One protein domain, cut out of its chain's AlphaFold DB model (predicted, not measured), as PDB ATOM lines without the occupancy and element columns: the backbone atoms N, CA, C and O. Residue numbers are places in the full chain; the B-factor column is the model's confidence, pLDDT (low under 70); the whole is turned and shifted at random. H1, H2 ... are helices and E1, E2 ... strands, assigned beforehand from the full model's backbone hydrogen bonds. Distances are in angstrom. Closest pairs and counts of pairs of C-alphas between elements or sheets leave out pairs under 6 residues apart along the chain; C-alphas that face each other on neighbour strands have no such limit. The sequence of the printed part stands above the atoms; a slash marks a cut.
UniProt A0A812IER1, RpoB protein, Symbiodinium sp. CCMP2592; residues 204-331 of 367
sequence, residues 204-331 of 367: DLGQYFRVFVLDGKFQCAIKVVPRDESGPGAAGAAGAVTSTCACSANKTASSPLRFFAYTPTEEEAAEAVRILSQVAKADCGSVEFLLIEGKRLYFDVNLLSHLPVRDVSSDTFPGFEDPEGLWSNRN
ATOM      1  N   ASP A 204       5.902  18.635  38.021       79.62
ATOM      2  CA  ASP A 204       5.456  19.853  38.692       79.62
ATOM      3  C   ASP A 204       6.629  20.437  39.495       79.62
ATOM      4  O   ASP A 204       7.262  19.748  40.296       79.62
ATOM      5  N   LEU A 205       6.945  21.715  39.265       81.62
ATOM      6  CA  LEU A 205       8.062  22.424  39.910       81.62
ATOM      7  C   LEU A 205       9.448  21.778  39.710       81.62
ATOM      8  O   LEU A 205      10.377  22.080  40.456       81.62
ATOM      9  N   GLY A 206       9.617  20.886  38.732       81.94
ATOM     10  CA  GLY A 206      10.908  20.246  38.493       81.94
ATOM     11  C   GLY A 206      11.294  19.185  39.535       81.94
ATOM     12  O   GLY A 206      12.441  18.751  39.528       81.94
ATOM     13  N   GLN A 207      10.393  18.778  40.436       86.94
ATOM     14  CA  GLN A 207      10.733  17.958  41.607       86.94
ATOM     15  C   GLN A 207      10.212  16.519  41.524       86.94
ATOM     16  O   GLN A 207       9.211  16.229  40.872       86.94
ATOM     17  N   TYR A 208      10.850  15.609  42.252       91.00
ATOM     18  CA  TYR A 208      10.324  14.262  42.468       91.00
ATOM     19  C   TYR A 208      10.505  13.838  43.918       91.00
ATOM     20  O   TYR A 208      11.213  14.472  44.702       91.00
ATOM     21  N   PHE A 209       9.842  12.752  44.278       93.88
ATOM     22  CA  PHE A 209       9.744  12.271  45.640       93.88
ATOM     23  C   PHE A 209      10.222  10.833  45.708       93.88
ATOM     24  O   PHE A 209      10.047  10.059  44.766       93.88
ATOM     25  N   ARG A 210      10.820  10.467  46.838       94.06
ATOM     26  CA  ARG A 210      11.249   9.097  47.116       94.06
ATOM     27  C   ARG A 210      10.789   8.695  48.507       94.06
ATOM     28  O   ARG A 210      11.169   9.333  49.483       94.06
ATOM     29  N   VAL A 211      10.014   7.620  48.590       95.06
ATOM     30  CA  VAL A 211       9.442   7.091  49.837       95.06
ATOM     31  C   VAL A 211      10.155   5.800  50.203       95.06
ATOM     32  O   VAL A 211      10.234   4.890  49.383       95.06
ATOM     33  N   PHE A 212      10.671   5.712  51.426       94.06
ATOM     34  CA  PHE A 212      11.413   4.563  51.937       94.06
ATOM     35  C   PHE A 212      10.510   3.668  52.783       94.06
ATOM     36  O   PHE A 212       9.731   4.147  53.612       94.06
ATOM     37  N   VAL A 213      10.657   2.358  52.599       95.00
ATOM     38  CA  VAL A 213       9.901   1.323  53.310       95.00
ATOM     39  C   VAL A 213      10.873   0.326  53.926       95.00
ATOM     40  O   VAL A 213      11.885  -0.026  53.317       95.00
ATOM     41  N   LEU A 214      10.548  -0.138  55.127       94.56
ATOM     42  CA  LEU A 214      11.239  -1.207  55.838       94.56
ATOM     43  C   LEU A 214      10.206  -2.055  56.578       94.56
ATOM     44  O   LEU A 214       9.359  -1.514  57.286       94.56
ATOM     45  N   ASP A 215      10.297  -3.371  56.422       94.50
ATOM     46  CA  ASP A 215       9.474  -4.372  57.103       94.50
ATOM     47  C   ASP A 215       7.966  -4.084  56.994       94.50
ATOM     48  O   ASP A 215       7.227  -4.065  57.980       94.50
ATOM     49  N   GLY A 216       7.505  -3.758  55.780       95.56
ATOM     50  CA  GLY A 216       6.097  -3.438  55.532       95.56
ATOM     51  C   GLY A 216       5.631  -2.102  56.105       95.56
ATOM     52  O   GLY A 216       4.427  -1.861  56.162       95.56
ATOM     53  N   LYS A 217       6.549  -1.233  56.539       94.62
ATOM     54  CA  LYS A 217       6.228   0.054  57.162       94.62
ATOM     55  C   LYS A 217       6.921   1.196  56.442       94.62
ATOM     56  O   LYS A 217       8.101   1.113  56.101       94.62
ATOM     57  N   PHE A 218       6.184   2.283  56.261       94.00
ATOM     58  CA  PHE A 218       6.757   3.561  55.871       94.00
ATOM     59  C   PHE A 218       7.819   4.002  56.887       94.00
ATOM     60  O   PHE A 218       7.615   3.909  58.100       94.00
ATOM     61  N   GLN A 219       8.950   4.483  56.379       90.56
ATOM     62  CA  GLN A 219      10.090   4.901  57.191       90.56
ATOM     63  C   GLN A 219      10.280   6.413  57.170       90.56
ATOM     64  O   GLN A 219      10.245   7.060  58.220       90.56
ATOM     65  N   CYS A 220      10.510   6.949  55.974       90.69
ATOM     66  CA  CYS A 220      10.718   8.364  55.692       90.69
ATOM     67  C   CYS A 220      10.496   8.628  54.199       90.69
ATOM     68  O   CYS A 220      10.391   7.688  53.406       90.69
ATOM     69  N   ALA A 221      10.441   9.896  53.798       92.38
ATOM     70  CA  ALA A 221      10.434  10.270  52.393       92.38
ATOM     71  C   ALA A 221      11.237  11.542  52.155       92.38
ATOM     72  O   ALA A 221      11.268  12.425  53.006       92.38
ATOM     73  N   ILE A 222      11.861  11.640  50.986       90.31
ATOM     74  CA  ILE A 222      12.545  12.851  50.537       90.31
ATOM     75  C   ILE A 222      11.837  13.477  49.358       90.31
ATOM     76  O   ILE A 222      11.253  12.786  48.524       90.31
ATOM     77  N   LYS A 223      12.002  14.789  49.265       90.69
ATOM     78  CA  LYS A 223      11.763  15.571  48.065       90.69
ATOM     79  C   LYS A 223      13.105  15.949  47.454       90.69
ATOM     80  O   LYS A 223      14.002  16.427  48.153       90.69
ATOM     81  N   VAL A 224      13.235  15.736  46.155       87.31
ATOM     82  CA  VAL A 224      14.426  16.060  45.377       87.31
ATOM     83  C   VAL A 224      14.085  17.182  44.419       87.31
ATOM     84  O   VAL A 224      13.129  17.078  43.655       87.31
ATOM     85  N   VAL A 225      14.869  18.253  44.474       85.44
ATOM     86  CA  VAL A 225      14.672  19.445  43.645       85.44
ATOM     87  C   VAL A 225      15.966  19.793  42.904       85.44
ATOM     88  O   VAL A 225      17.052  19.488  43.413       85.44
ATOM     89  N   PRO A 226      15.888  20.446  41.735       79.31
ATOM     90  CA  PRO A 226      17.048  21.043  41.090       79.31
ATOM     91  C   PRO A 226      17.710  22.075  42.006       79.31
ATOM     92  O   PRO A 226      17.053  22.771  42.780       79.31
ATOM     93  N   ARG A 227      19.031  22.191  41.918       73.81
ATOM     94  CA  ARG A 227      19.764  23.323  42.475       73.81
ATOM     95  C   ARG A 227      19.630  24.476  41.483       73.81
ATOM     96  O   ARG A 227      20.231  24.428  40.415       73.81
ATOM     97  N   ASP A 228      18.855  25.498  41.835       62.72
ATOM     98  CA  ASP A 228      18.812  26.743  41.066       62.72
ATOM     99  C   ASP A 228      20.221  27.355  41.034       62.72
ATOM    100  O   ASP A 228      20.720  27.810  42.064       62.72
ATOM    101  N   GLU A 229      20.873  27.415  39.873       49.16
ATOM    102  CA  GLU A 229      22.051  28.284  39.719       49.16
ATOM    103  C   GLU A 229      21.644  29.765  39.563       49.16
ATOM    104  O   GLU A 229      22.494  30.651  39.592       49.16
ATOM    105  N   SER A 230      20.343  30.068  39.434       39.16
ATOM    106  CA  SER A 230      19.847  31.418  39.124       39.16
ATOM    107  C   SER A 230      18.493  31.774  39.763       39.16
ATOM    108  O   SER A 230      17.621  32.326  39.107       39.16
ATOM    109  N   GLY A 231      18.328  31.535  41.069       33.22
ATOM    110  CA  GLY A 231      17.254  32.141  41.876       33.22
ATOM    111  C   GLY A 231      15.799  31.803  41.478       33.22
ATOM    112  O   GLY A 231      15.542  31.071  40.522       33.22
ATOM    113  N   PRO A 232      14.810  32.321  42.231       26.61
ATOM    114  CA  PRO A 232      13.403  31.998  42.013       26.61
ATOM    115  C   PRO A 232      12.911  32.596  40.684       26.61
ATOM    116  O   PRO A 232      12.742  33.809  40.569       26.61
ATOM    117  N   GLY A 233      12.680  31.740  39.680       34.25
ATOM    118  CA  GLY A 233      12.127  32.130  38.373       34.25
ATOM    119  C   GLY A 233      12.761  31.467  37.144       34.25
ATOM    120  O   GLY A 233      12.244  31.636  36.043       34.25
ATOM    121  N   ALA A 234      13.830  30.682  37.293       37.62
ATOM    122  CA  ALA A 234      14.517  30.025  36.176       37.62
ATOM    123  C   ALA A 234      13.827  28.728  35.691       37.62
ATOM    124  O   ALA A 234      14.464  27.697  35.482       37.62
ATOM    125  N   ALA A 235      12.515  28.770  35.450       35.00
ATOM    126  CA  ALA A 235      11.844  27.764  34.628       35.00
ATOM    127  C   ALA A 235      12.217  28.010  33.155       35.00
ATOM    128  O   ALA A 235      11.457  28.619  32.410       35.00
ATOM    129  N   GLY A 236      13.425  27.619  32.733       34.09
ATOM    130  CA  GLY A 236      13.801  27.785  31.323       34.09
ATOM    131  C   GLY A 236      15.262  27.623  30.909       34.09
ATOM    132  O   GLY A 236      15.517  27.654  29.710       34.09
ATOM    133  N   ALA A 237      16.225  27.423  31.813       29.44
ATOM    134  CA  ALA A 237      17.634  27.307  31.417       29.44
ATOM    135  C   ALA A 237      18.298  26.036  31.973       29.44
ATOM    136  O   ALA A 237      18.593  25.938  33.156       29.44
ATOM    137  N   ALA A 238      18.527  25.061  31.086       32.50
ATOM    138  CA  ALA A 238      19.631  24.089  31.114       32.50
ATOM    139  C   ALA A 238      19.909  23.263  32.398       32.50
ATOM    140  O   ALA A 238      21.024  22.778  32.571       32.50
ATOM    141  N   GLY A 239      18.912  23.028  33.256       36.16
ATOM    142  CA  GLY A 239      19.062  22.205  34.469       36.16
ATOM    143  C   GLY A 239      17.821  21.399  34.856       36.16
ATOM    144  O   GLY A 239      17.665  21.036  36.019       36.16
ATOM    145  N   ALA A 240      16.912  21.145  33.907       39.16
ATOM    146  CA  ALA A 240      15.754  20.285  34.150       39.16
ATOM    147  C   ALA A 240      16.226  18.908  34.648       39.16
ATOM    148  O   ALA A 240      17.257  18.414  34.189       39.16
ATOM    149  N   VAL A 241      15.486  18.280  35.570       46.53
ATOM    150  CA  VAL A 241      15.707  16.879  35.975       46.53
ATOM    151  C   VAL A 241      15.442  15.996  34.754       46.53
ATOM    152  O   VAL A 241      14.351  15.471  34.564       46.53
ATOM    153  N   THR A 242      16.420  15.899  33.857       42.03
ATOM    154  CA  THR A 242      16.287  15.197  32.575       42.03
ATOM    155  C   THR A 242      16.484  13.699  32.732       42.03
ATOM    156  O   THR A 242      16.078  12.936  31.864       42.03
ATOM    157  N   SER A 243      17.065  13.250  33.844       45.59
ATOM    158  CA  SER A 243      17.299  11.824  34.109       45.59
ATOM    159  C   SER A 243      17.977  11.534  35.446       45.59
ATOM    160  O   SER A 243      18.190  10.368  35.768       45.59
ATOM    161  N   THR A 244      18.360  12.544  36.228       44.06
ATOM    162  CA  THR A 244      19.200  12.353  37.412       44.06
ATOM    163  C   THR A 244      18.423  11.691  38.550       44.06
ATOM    164  O   THR A 244      17.757  12.338  39.359       44.06
ATOM    165  N   CYS A 245      18.562  10.365  38.630       49.91
ATOM    166  CA  CYS A 245      18.283   9.582  39.831       49.91
ATOM    167  C   CYS A 245      18.948  10.263  41.040       49.91
ATOM    168  O   CYS A 245      20.068  10.763  40.924       49.91
ATOM    169  N   ALA A 246      18.315  10.241  42.216       46.62
ATOM    170  CA  ALA A 246      18.855  10.882  43.425       46.62
ATOM    171  C   ALA A 246      20.238  10.330  43.793       46.62
ATOM    172  O   ALA A 246      21.047  10.997  44.424       46.62
ATOM    173  N   CYS A 247      20.516   9.104  43.353       42.09
ATOM    174  CA  CYS A 247      21.795   8.439  43.520       42.09
ATOM    175  C   CYS A 247      22.907   9.048  42.633       42.09
ATOM    176  O   CYS A 247      24.079   8.882  42.957       42.09
ATOM    177  N   SER A 248      22.561   9.691  41.507       42.31
ATOM    178  CA  SER A 248      23.473  10.289  40.510       42.31
ATOM    179  C   SER A 248      23.936  11.699  40.860       42.31
ATOM    180  O   SER A 248      24.832  12.222  40.200       42.31
ATOM    181  N   ALA A 249      23.314  12.334  41.856       46.00
ATOM    182  CA  ALA A 249      23.813  13.581  42.408       46.00
ATOM    183  C   ALA A 249      25.271  13.381  42.815       46.00
ATOM    184  O   ALA A 249      25.577  12.511  43.633       46.00
ATOM    185  N   ASN A 250      26.173  14.156  42.207       41.47
ATOM    186  CA  ASN A 250      27.580  14.151  42.581       41.47
ATOM    187  C   ASN A 250      27.676  14.247  44.107       41.47
ATOM    188  O   ASN A 250      27.033  15.105  44.709       41.47
ATOM    189  N   LYS A 251      28.457  13.357  44.730       49.78
ATOM    190  CA  LYS A 251      28.562  13.200  46.194       49.78
ATOM    191  C   LYS A 251      29.249  14.385  46.903       49.78
ATOM    192  O   LYS A 251      29.781  14.252  47.997       49.78
ATOM    193  N   THR A 252      29.269  15.544  46.258       50.19
ATOM    194  CA  THR A 252      29.978  16.765  46.624       50.19
ATOM    195  C   THR A 252      28.990  17.929  46.713       50.19
ATOM    196  O   THR A 252      27.884  17.878  46.175       50.19
ATOM    197  N   ALA A 253      29.400  19.035  47.343       53.25
ATOM    198  CA  ALA A 253      28.598  20.264  47.441       53.25
ATOM    199  C   ALA A 253      28.181  20.871  46.075       53.25
ATOM    200  O   ALA A 253      27.341  21.766  46.034       53.25
ATOM    201  N   SER A 254      28.738  20.365  44.968       57.66
ATOM    202  CA  SER A 254      28.430  20.715  43.576       57.66
ATOM    203  C   SER A 254      27.345  19.842  42.923       57.66
ATOM    204  O   SER A 254      27.182  19.881  41.706       57.66
ATOM    205  N   SER A 255      26.608  19.031  43.693       65.44
ATOM    206  CA  SER A 255      25.434  18.312  43.183       65.44
ATOM    207  C   SER A 255      24.436  19.276  42.514       65.44
ATOM    208  O   SER A 255      24.041  20.255  43.159       65.44
ATOM    209  N   PRO A 256      23.933  18.974  41.298       71.12
ATOM    210  CA  PRO A 256      22.868  19.749  40.654       71.12
ATOM    211  C   PRO A 256      21.498  19.537  41.316       71.12
ATOM    212  O   PRO A 256      20.508  20.108  40.875       71.12
ATOM    213  N   LEU A 257      21.419  18.698  42.351       78.12
ATOM    214  CA  LEU A 257      20.208  18.390  43.101       78.12
ATOM    215  C   LEU A 257      20.363  18.775  44.576       78.12
ATOM    216  O   LEU A 257      21.460  18.681  45.144       78.12
ATOM    217  N   ARG A 258      19.245  19.149  45.200       81.62
ATOM    218  CA  ARG A 258      19.085  19.306  46.651       81.62
ATOM    219  C   ARG A 258      18.062  18.303  47.173       81.62
ATOM    220  O   ARG A 258      17.127  17.925  46.464       81.62
ATOM    221  N   PHE A 259      18.244  17.898  48.424       84.31
ATOM    222  CA  PHE A 259      17.464  16.851  49.073       84.31
ATOM    223  C   PHE A 259      16.830  17.393  50.343       84.31
ATOM    224  O   PHE A 259      17.540  17.869  51.224       84.31
ATOM    225  N   PHE A 260      15.512  17.274  50.448       86.12
ATOM    226  CA  PHE A 260      14.743  17.754  51.587       86.12
ATOM    227  C   PHE A 260      13.978  16.614  52.234       86.12
ATOM    228  O   PHE A 260      13.460  15.743  51.528       86.12
ATOM    229  N   ALA A 261      13.858  16.644  53.559       88.81
ATOM    230  CA  ALA A 261      12.853  15.854  54.252       88.81
ATOM    231  C   ALA A 261      11.463  16.164  53.664       88.81
ATOM    232  O   ALA A 261      11.156  17.308  53.322       88.81
ATOM    233  N   TYR A 262      10.636  15.137  53.511       91.44
ATOM    234  CA  TYR A 262       9.278  15.244  52.996       91.44
ATOM    235  C   TYR A 262       8.335  14.406  53.857       91.44
ATOM    236  O   TYR A 262       8.645  13.266  54.215       91.44
ATOM    237  N   THR A 263       7.177  14.982  54.167       93.44
ATOM    238  CA  THR A 263       6.066  14.280  54.810       93.44
ATOM    239  C   THR A 263       5.109  13.820  53.717       93.44
ATOM    240  O   THR A 263       4.406  14.664  53.160       93.44
ATOM    241  N   PRO A 264       5.090  12.521  53.373       94.12
ATOM    242  CA  PRO A 264       4.158  12.018  52.381       94.12
ATOM    243  C   PRO A 264       2.735  11.992  52.932       94.12
ATOM    244  O   PRO A 264       2.525  11.914  54.145       94.12
ATOM    245  N   THR A 265       1.761  12.003  52.028       96.56
ATOM    246  CA  THR A 265       0.366  11.685  52.370       96.56
ATOM    247  C   THR A 265       0.233  10.230  52.833       96.56
ATOM    248  O   THR A 265       1.105   9.391  52.566       96.56
ATOM    249  N   GLU A 266      -0.864   9.903  53.522       96.69
ATOM    250  CA  GLU A 266      -1.137   8.519  53.936       96.69
ATOM    251  C   GLU A 266      -1.227   7.588  52.719       96.69
ATOM    252  O   GLU A 266      -0.692   6.478  52.746       96.69
ATOM    253  N   GLU A 267      -1.817   8.064  51.622       97.06
ATOM    254  CA  GLU A 267      -1.934   7.343  50.359       97.06
ATOM    255  C   GLU A 267      -0.567   7.074  49.718       97.06
ATOM    256  O   GLU A 267      -0.301   5.952  49.286       97.06
ATOM    257  N   GLU A 268       0.334   8.063  49.689       97.50
ATOM    258  CA  GLU A 268       1.698   7.897  49.167       97.50
ATOM    259  C   GLU A 268       2.498   6.868  49.973       97.50
ATOM    260  O   GLU A 268       3.185   6.014  49.400       97.50
ATOM    261  N   ALA A 269       2.390   6.922  51.302       97.56
ATOM    262  CA  ALA A 269       3.029   5.962  52.191       97.56
ATOM    263  C   ALA A 269       2.452   4.547  52.002       97.56
ATOM    264  O   ALA A 269       3.211   3.579  51.880       97.56
ATOM    265  N   ALA A 270       1.124   4.420  51.932       98.19
ATOM    266  CA  ALA A 270       0.437   3.148  51.737       98.19
ATOM    267  C   ALA A 270       0.762   2.516  50.374       98.19
ATOM    268  O   ALA A 270       1.017   1.311  50.294       98.19
ATOM    269  N   GLU A 271       0.810   3.310  49.303       98.31
ATOM    270  CA  GLU A 271       1.191   2.843  47.969       98.31
ATOM    271  C   GLU A 271       2.644   2.371  47.928       98.31
ATOM    272  O   GLU A 271       2.903   1.283  47.412       98.31
ATOM    273  N   ALA A 272       3.580   3.107  48.535       98.12
ATOM    274  CA  ALA A 272       4.975   2.680  48.618       98.12
ATOM    275  C   ALA A 272       5.127   1.349  49.377       98.12
ATOM    276  O   ALA A 272       5.815   0.438  48.905       98.12
ATOM    277  N   VAL A 273       4.443   1.202  50.519       98.31
ATOM    278  CA  VAL A 273       4.416  -0.049  51.301       98.31
ATOM    279  C   VAL A 273       3.856  -1.200  50.473       98.31
ATOM    280  O   VAL A 273       4.403  -2.304  50.467       98.31
ATOM    281  N   ARG A 274       2.777  -0.954  49.734       98.56
ATOM    282  CA  ARG A 274       2.140  -1.958  48.886       98.56
ATOM    283  C   ARG A 274       3.041  -2.387  47.726       98.56
ATOM    284  O   ARG A 274       3.210  -3.588  47.512       98.56
ATOM    285  N   ILE A 275       3.660  -1.436  47.029       98.56
ATOM    286  CA  ILE A 275       4.614  -1.678  45.934       98.56
ATOM    287  C   ILE A 275       5.770  -2.560  46.419       98.56
ATOM    288  O   ILE A 275       6.015  -3.624  45.848       98.56
ATOM    289  N   LEU A 276       6.454  -2.165  47.496       97.88
ATOM    290  CA  LEU A 276       7.651  -2.868  47.958       97.88
ATOM    291  C   LEU A 276       7.323  -4.173  48.686       97.88
ATOM    292  O   LEU A 276       7.824  -5.234  48.318       97.88
ATOM    293  N   SER A 277       6.469  -4.131  49.703       97.00
ATOM    294  CA  SER A 277       6.294  -5.276  50.600       97.00
ATOM    295  C   SER A 277       5.239  -6.263  50.112       97.00
ATOM    296  O   SER A 277       5.406  -7.472  50.277       97.00
ATOM    297  N   GLN A 278       4.162  -5.792  49.475       97.38
ATOM    298  CA  GLN A 278       3.089  -6.687  49.027       97.38
ATOM    299  C   GLN A 278       3.332  -7.232  47.620       97.38
ATOM    300  O   GLN A 278       3.126  -8.430  47.416       97.38
ATOM    301  N   VAL A 279       3.788  -6.394  46.682       98.38
ATOM    302  CA  VAL A 279       4.014  -6.800  45.285       98.38
ATOM    303  C   VAL A 279       5.441  -7.305  45.071       98.38
ATOM    304  O   VAL A 279       5.611  -8.456  44.676       98.38
ATOM    305  N   ALA A 280       6.467  -6.502  45.377       97.50
ATOM    306  CA  ALA A 280       7.862  -6.899  45.151       97.50
ATOM    307  C   ALA A 280       8.411  -7.895  46.188       97.50
ATOM    308  O   ALA A 280       9.470  -8.482  45.963       97.50
ATOM    309  N   LYS A 281       7.703  -8.096  47.311       97.44
ATOM    310  CA  LYS A 281       8.142  -8.930  48.448       97.44
ATOM    311  C   LYS A 281       9.521  -8.520  48.986       97.44
ATOM    312  O   LYS A 281      10.305  -9.365  49.411       97.44
ATOM    313  N   ALA A 282       9.806  -7.223  48.951       96.81
ATOM    314  CA  ALA A 282      11.009  -6.630  49.509       96.81
ATOM    315  C   ALA A 282      10.848  -6.382  51.017       96.81
ATOM    316  O   ALA A 282       9.795  -5.925  51.476       96.81
ATOM    317  N   ASP A 283      11.914  -6.640  51.771       95.88
ATOM    318  CA  ASP A 283      12.030  -6.274  53.181       95.88
ATOM    319  C   ASP A 283      12.301  -4.773  53.336       95.88
ATOM    320  O   ASP A 283      11.790  -4.143  54.255       95.88
ATOM    321  N   CYS A 284      13.106  -4.182  52.452       94.12
ATOM    322  CA  CYS A 284      13.402  -2.757  52.452       94.12
ATOM    323  C   CYS A 284      13.655  -2.214  51.044       94.12
ATOM    324  O   CYS A 284      14.034  -2.946  50.130       94.12
ATOM    325  N   GLY A 285      13.438  -0.916  50.869       93.88
ATOM    326  CA  GLY A 285      13.691  -0.238  49.605       93.88
ATOM    327  C   GLY A 285      13.099   1.160  49.573       93.88
ATOM    328  O   GLY A 285      12.691   1.709  50.599       93.88
ATOM    329  N   SER A 286      13.036   1.735  48.381       94.50
ATOM    330  CA  SER A 286      12.308   2.967  48.128       94.50
ATOM    331  C   SER A 286      11.576   2.953  46.796       94.50
ATOM    332  O   SER A 286      11.908   2.195  45.885       94.50
ATOM    333  N   VAL A 287      10.566   3.808  46.701       95.94
ATOM    334  CA  VAL A 287       9.764   4.024  45.502       95.94
ATOM    335  C   VAL A 287       9.846   5.494  45.124       95.94
ATOM    336  O   VAL A 287       9.749   6.352  46.004       95.94
ATOM    337  N   GLU A 288      10.014   5.782  43.835       95.19
ATOM    338  CA  GLU A 288      10.054   7.145  43.307       95.19
ATOM    339  C   GLU A 288       8.821   7.487  42.484       95.19
ATOM    340  O   GLU A 288       8.359   6.694  41.654       95.19
ATOM    341  N   PHE A 289       8.329   8.706  42.690       95.94
ATOM    342  CA  PHE A 289       7.244   9.275  41.911       95.94
ATOM    343  C   PHE A 289       7.458  10.763  41.658       95.94
ATOM    344  O   PHE A 289       8.189  11.446  42.375       95.94
ATOM    345  N   LEU A 290       6.797  11.261  40.624       93.69
ATOM    346  CA  LEU A 290       6.687  12.679  40.317       93.69
ATOM    347  C   LEU A 290       5.218  13.094  40.281       93.69
ATOM    348  O   LEU A 290       4.332  12.242  40.182       93.69
ATOM    349  N   LEU A 291       4.973  14.398  40.358       91.69
ATOM    350  CA  LEU A 291       3.647  14.978  40.178       91.69
ATOM    351  C   LEU A 291       3.549  15.618  38.791       91.69
ATOM    352  O   LEU A 291       4.514  16.238  38.350       91.69
ATOM    353  N   ILE A 292       2.416  15.453  38.109       86.69
ATOM    354  CA  ILE A 292       2.050  16.214  36.907       86.69
ATOM    355  C   ILE A 292       0.612  16.658  37.060       86.69
ATOM    356  O   ILE A 292      -0.277  15.808  37.130       86.69
ATOM    357  N   GLU A 293       0.380  17.966  37.098       88.06
ATOM    358  CA  GLU A 293      -0.958  18.524  37.313       88.06
ATOM    359  C   GLU A 293      -1.611  17.911  38.573       88.06
ATOM    360  O   GLU A 293      -2.797  17.577  38.595       88.06
ATOM    361  N   GLY A 294      -0.800  17.684  39.617       87.25
ATOM    362  CA  GLY A 294      -1.217  17.040  40.866       87.25
ATOM    363  C   GLY A 294      -1.402  15.516  40.809       87.25
ATOM    364  O   GLY A 294      -1.696  14.908  41.839       87.25
ATOM    365  N   LYS A 295      -1.215  14.863  39.654       92.38
ATOM    366  CA  LYS A 295      -1.286  13.397  39.521       92.38
ATOM    367  C   LYS A 295       0.059  12.736  39.787       92.38
ATOM    368  O   LYS A 295       1.081  13.174  39.269       92.38
ATOM    369  N   ARG A 296       0.048  11.641  40.550       95.06
ATOM    370  CA  ARG A 296       1.244  10.881  40.943       95.06
ATOM    371  C   ARG A 296       1.609   9.860  39.872       95.06
ATOM    372  O   ARG A 296       0.848   8.929  39.637       95.06
ATOM    373  N   LEU A 297       2.788  10.002  39.273       95.19
ATOM    374  CA  LEU A 297       3.343   9.023  38.340       95.19
ATOM    375  C   LEU A 297       4.581   8.361  38.936       95.19
ATOM    376  O   LEU A 297       5.606   9.009  39.159       95.19
ATOM    377  N   TYR A 298       4.493   7.054  39.148       96.94
ATOM    378  CA  TYR A 298       5.573   6.228  39.666       96.94
ATOM    379  C   TYR A 298       6.516   5.795  38.544       96.94
ATOM    380  O   TYR A 298       6.066   5.392  37.469       96.94
ATOM    381  N   PHE A 299       7.829   5.871  38.774       92.19
ATOM    382  CA  PHE A 299       8.806   5.621  37.704       92.19
ATOM    383  C   PHE A 299      10.054   4.829  38.112       92.19
ATOM    384  O   PHE A 299      10.835   4.470  37.226       92.19
ATOM    385  N   ASP A 300      10.267   4.558  39.403       92.00
ATOM    386  CA  ASP A 300      11.423   3.786  39.878       92.00
ATOM    387  C   ASP A 300      11.126   3.031  41.183       92.00
ATOM    388  O   ASP A 300      10.374   3.516  42.034       92.00
ATOM    389  N   VAL A 301      11.744   1.859  41.356       94.38
ATOM    390  CA  VAL A 301      11.654   1.037  42.574       94.38
ATOM    391  C   VAL A 301      13.043   0.498  42.907       94.38
ATOM    392  O   VAL A 301      13.584  -0.325  42.185       94.38
ATOM    393  N   ASN A 302      13.628   0.926  44.021       91.06
ATOM    394  CA  ASN A 302      15.014   0.612  44.365       91.06
ATOM    395  C   ASN A 302      15.078  -0.238  45.635       91.06
ATOM    396  O   ASN A 302      14.526   0.156  46.660       91.06
ATOM    397  N   LEU A 303      15.802  -1.359  45.628       90.19
ATOM    398  CA  LEU A 303      15.887  -2.218  46.820       90.19
ATOM    399  C   LEU A 303      16.893  -1.755  47.857       90.19
ATOM    400  O   LEU A 303      16.704  -1.937  49.054       90.19
ATOM    401  N   LEU A 304      18.010  -1.211  47.397       81.31
ATOM    402  CA  LEU A 304      19.159  -0.973  48.258       81.31
ATOM    403  C   LEU A 304      19.477   0.509  48.329       81.31
ATOM    404  O   LEU A 304      20.624   0.935  48.211       81.31
ATOM    405  N   SER A 305      18.434   1.316  48.478       70.44
ATOM    406  CA  SER A 305      18.581   2.755  48.607       70.44
ATOM    407  C   SER A 305      19.373   3.092  49.861       70.44
ATOM    408  O   SER A 305      19.185   2.509  50.929       70.44
ATOM    409  N   HIS A 306      20.272   4.057  49.728       69.69
ATOM    410  CA  HIS A 306      20.884   4.640  50.902       69.69
ATOM    411  C   HIS A 306      19.809   5.331  51.733       69.69
ATOM    412  O   HIS A 306      18.974   6.049  51.185       69.69
ATOM    413  N   LEU A 307      19.823   5.072  53.036       69.06
ATOM    414  CA  LEU A 307      18.926   5.733  53.964       69.06
ATOM    415  C   LEU A 307      19.483   7.127  54.230       69.06
ATOM    416  O   LEU A 307      20.698   7.278  54.399       69.06
ATOM    417  N   PRO A 308      18.627   8.145  54.220       64.06
ATOM    418  CA  PRO A 308      19.093   9.496  54.389       64.06
ATOM    419  C   PRO A 308      19.439   9.717  55.869       64.06
ATOM    420  O   PRO A 308      18.673   9.384  56.772       64.06
ATOM    421  N   VAL A 309      20.659  10.190  56.120       64.25
ATOM    422  CA  VAL A 309      21.187  10.443  57.465       64.25
ATOM    423  C   VAL A 309      21.744  11.856  57.528       64.25
ATOM    424  O   VAL A 309      22.298  12.356  56.555       64.25
ATOM    425  N   ARG A 310      21.606  12.498  58.692       56.59
ATOM    426  CA  ARG A 310      22.040  13.885  58.930       56.59
ATOM    427  C   ARG A 310      23.564  14.040  59.037       56.59
ATOM    428  O   ARG A 310      24.050  15.148  59.233       56.59
ATOM    429  N   ASP A 311      24.317  12.943  58.969       52.78
ATOM    430  CA  ASP A 311      25.761  12.987  59.168       52.78
ATOM    431  C   ASP A 311      26.421  13.855  58.086       52.78
ATOM    432  O   ASP A 311      26.231  13.645  56.887       52.78
ATOM    433  N   VAL A 312      27.202  14.840  58.525       42.50
ATOM    434  CA  VAL A 312      28.010  15.733  57.680       42.50
ATOM    435  C   VAL A 312      29.043  14.957  56.853       42.50
ATOM    436  O   VAL A 312      29.547  15.483  55.864       42.50
ATOM    437  N   SER A 313      29.325  13.707  57.233       45.38
ATOM    438  CA  SER A 313      30.143  12.749  56.486       45.38
ATOM    439  C   SER A 313      29.339  11.783  55.602       45.38
ATOM    440  O   SER A 313      29.915  10.863  55.023       45.38
ATOM    441  N   SER A 314      28.011  11.934  55.484       47.31
ATOM    442  CA  SER A 314      27.208  10.987  54.707       47.31
ATOM    443  C   SER A 314      27.470  11.131  53.206       47.31
ATOM    444  O   SER A 314      27.039  12.078  52.551       47.31
ATOM    445  N   ASP A 315      28.115  10.115  52.634       48.47
ATOM    446  CA  ASP A 315      28.354   9.958  51.190       48.47
ATOM    447  C   ASP A 315      27.064   9.725  50.370       48.47
ATOM    448  O   ASP A 315      27.115   9.294  49.212       48.47
ATOM    449  N   THR A 316      25.894   9.892  50.992       52.69
ATOM    450  CA  THR A 316      24.615   9.350  50.526       52.69
ATOM    451  C   THR A 316      23.611  10.404  50.107       52.69
ATOM    452  O   THR A 316      22.943  10.206  49.098       52.69
ATOM    453  N   PHE A 317      23.543  11.525  50.827       59.38
ATOM    454  CA  PHE A 317      22.768  12.705  50.440       59.38
ATOM    455  C   PHE A 317      23.554  13.951  50.864       59.38
ATOM    456  O   PHE A 317      23.341  14.480  51.957       59.38
ATOM    457  N   PRO A 318      24.517  14.395  50.039       56.19
ATOM    458  CA  PRO A 318      25.329  15.561  50.357       56.19
ATOM    459  C   PRO A 318      24.429  16.785  50.509       56.19
ATOM    460  O   PRO A 318      23.660  17.111  49.603       56.19
ATOM    461  N   GLY A 319      24.521  17.461  51.653       61.31
ATOM    462  CA  GLY A 319      23.687  18.629  51.932       61.31
ATOM    463  C   GLY A 319      22.201  18.298  52.061       61.31
ATOM    464  O   GLY A 319      21.378  19.100  51.640       61.31
ATOM    465  N   PHE A 320      21.860  17.121  52.596       73.88
ATOM    466  CA  PHE A 320      20.494  16.813  53.005       73.88
ATOM    467  C   PHE A 320      19.972  17.834  54.029       73.88
ATOM    468  O   PHE A 320      20.640  18.133  55.022       73.88
ATOM    469  N   GLU A 321      18.761  18.336  53.793       76.44
ATOM    470  CA  GLU A 321      18.122  19.379  54.588       76.44
ATOM    471  C   GLU A 321      16.858  18.849  55.278       76.44
ATOM    472  O   GLU A 321      15.928  18.362  54.637       76.44
ATOM    473  N   ASP A 322      16.803  19.000  56.601       79.31
ATOM    474  CA  ASP A 322      15.631  18.698  57.430       79.31
ATOM    475  C   ASP A 322      15.264  19.929  58.275       79.31
ATOM    476  O   ASP A 322      15.522  19.955  59.482       79.31
ATOM    477  N   PRO A 323      14.754  21.005  57.640       74.56
ATOM    478  CA  PRO A 323      14.472  22.265  58.330       74.56
ATOM    479  C   PRO A 323      13.368  22.123  59.384       74.56
ATOM    480  O   PRO A 323      13.352  22.860  60.365       74.56
ATOM    481  N   GLU A 324      12.471  21.158  59.192       77.81
ATOM    482  CA  GLU A 324      11.338  20.879  60.074       77.81
ATOM    483  C   GLU A 324      11.679  19.853  61.169       77.81
ATOM    484  O   GLU A 324      10.862  19.592  62.049       77.81
ATOM    485  N   GLY A 325      12.891  19.281  61.151       76.69
ATOM    486  CA  GLY A 325      13.321  18.279  62.126       76.69
ATOM    487  C   GLY A 325      12.518  16.976  62.062       76.69
ATOM    488  O   GLY A 325      12.437  16.264  63.064       76.69
ATOM    489  N   LEU A 326      11.934  16.648  60.906       76.69
ATOM    490  CA  LEU A 326      11.075  15.478  60.699       76.69
ATOM    491  C   LEU A 326      11.781  14.174  61.071       76.69
ATOM    492  O   LEU A 326      11.134  13.189  61.434       76.69
ATOM    493  N   TRP A 327      13.109  14.136  60.969       75.12
ATOM    494  CA  TRP A 327      13.888  12.923  61.174       75.12
ATOM    495  C   TRP A 327      14.922  13.034  62.288       75.12
ATOM    496  O   TRP A 327      15.719  12.112  62.469       75.12
ATOM    497  N   SER A 328      14.917  14.121  63.064       68.56
ATOM    498  CA  SER A 328      15.943  14.393  64.078       68.56
ATOM    499  C   SER A 328      16.105  13.279  65.121       68.56
ATOM    500  O   SER A 328      17.170  13.151  65.717       68.56
ATOM    501  N   ASN A 329      15.067  12.458  65.316       70.81
ATOM    502  CA  ASN A 329      15.026  11.372  66.296       70.81
ATOM    503  C   ASN A 329      14.998   9.969  65.661       70.81
ATOM    504  O   ASN A 329      14.786   8.982  66.367       70.81
ATOM    505  N   ARG A 330      15.162   9.852  64.335       76.31
ATOM    506  CA  ARG A 330      15.058   8.570  63.620       76.31
ATOM    507  C   ARG A 330      16.437   7.959  63.406       76.31
ATOM    508  O   ARG A 330      17.371   8.618  62.963       76.31
ATOM    509  N   ASN A 331      16.547   6.665  63.689       83.44
ATOM    510  CA  ASN A 331      17.737   5.876  63.409       83.44
ATOM    511  C   ASN A 331      17.331   4.668  62.565       83.44
ATOM    512  O   ASN A 331      17.035   3.591  63.075       83.44
TER     513      ASN A 331
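What this domain is: This is residues 204 to 331 of the 367 residues of the protein "RpoB protein" of Symbiodinium sp. CCMP2592 (UniProt A0A812IER1). One strongly twisted sheet of five strands curls round a single helix, H1, with long loops at residues 227 to 256 and 303 to 331. The printed part has 128 residues, under half in named elements, class mixed; E1, E2, E3, H1, E4, E5 follow in turn, and the antiparallel sheet runs E3 E2 E1 E4 E5. It is compact, radius of gyration of the C-alphas 14.5 A, spanning 42 by 36 by 25 A.

Where its parts are: Find C-alpha 208 at (10.324, 14.262, 42.468), where E1, residues 208 to 214, begins. Next come E2, 217 to 226, 28.6 A long; E3, 257 to 262; H1, 266 to 279, 18.3 A; E4, 284 to 292, 27.0 A; and E5, 295 to 302, ending at (15.014, 0.612, 44.365).

How they stand to each other: E1 E2 E3 form a meander, successive antiparallel neighbours in hairpins: N 210 and O 222, and N 260 and O 223, are each 2.9 A apart. H1 makes two layers with the sheet; C-alphas 218 and 269, closest of E2 and H1, are 5.8 A apart. In H1, 9 of 10 O i to N i+4 pairs are within hydrogen-bond range.

The domain as a whole: The printed part has no cut; the E2 to E3 link is long. pLDDT is under 70 at residues 228 to 255, 306 to 319 and 328.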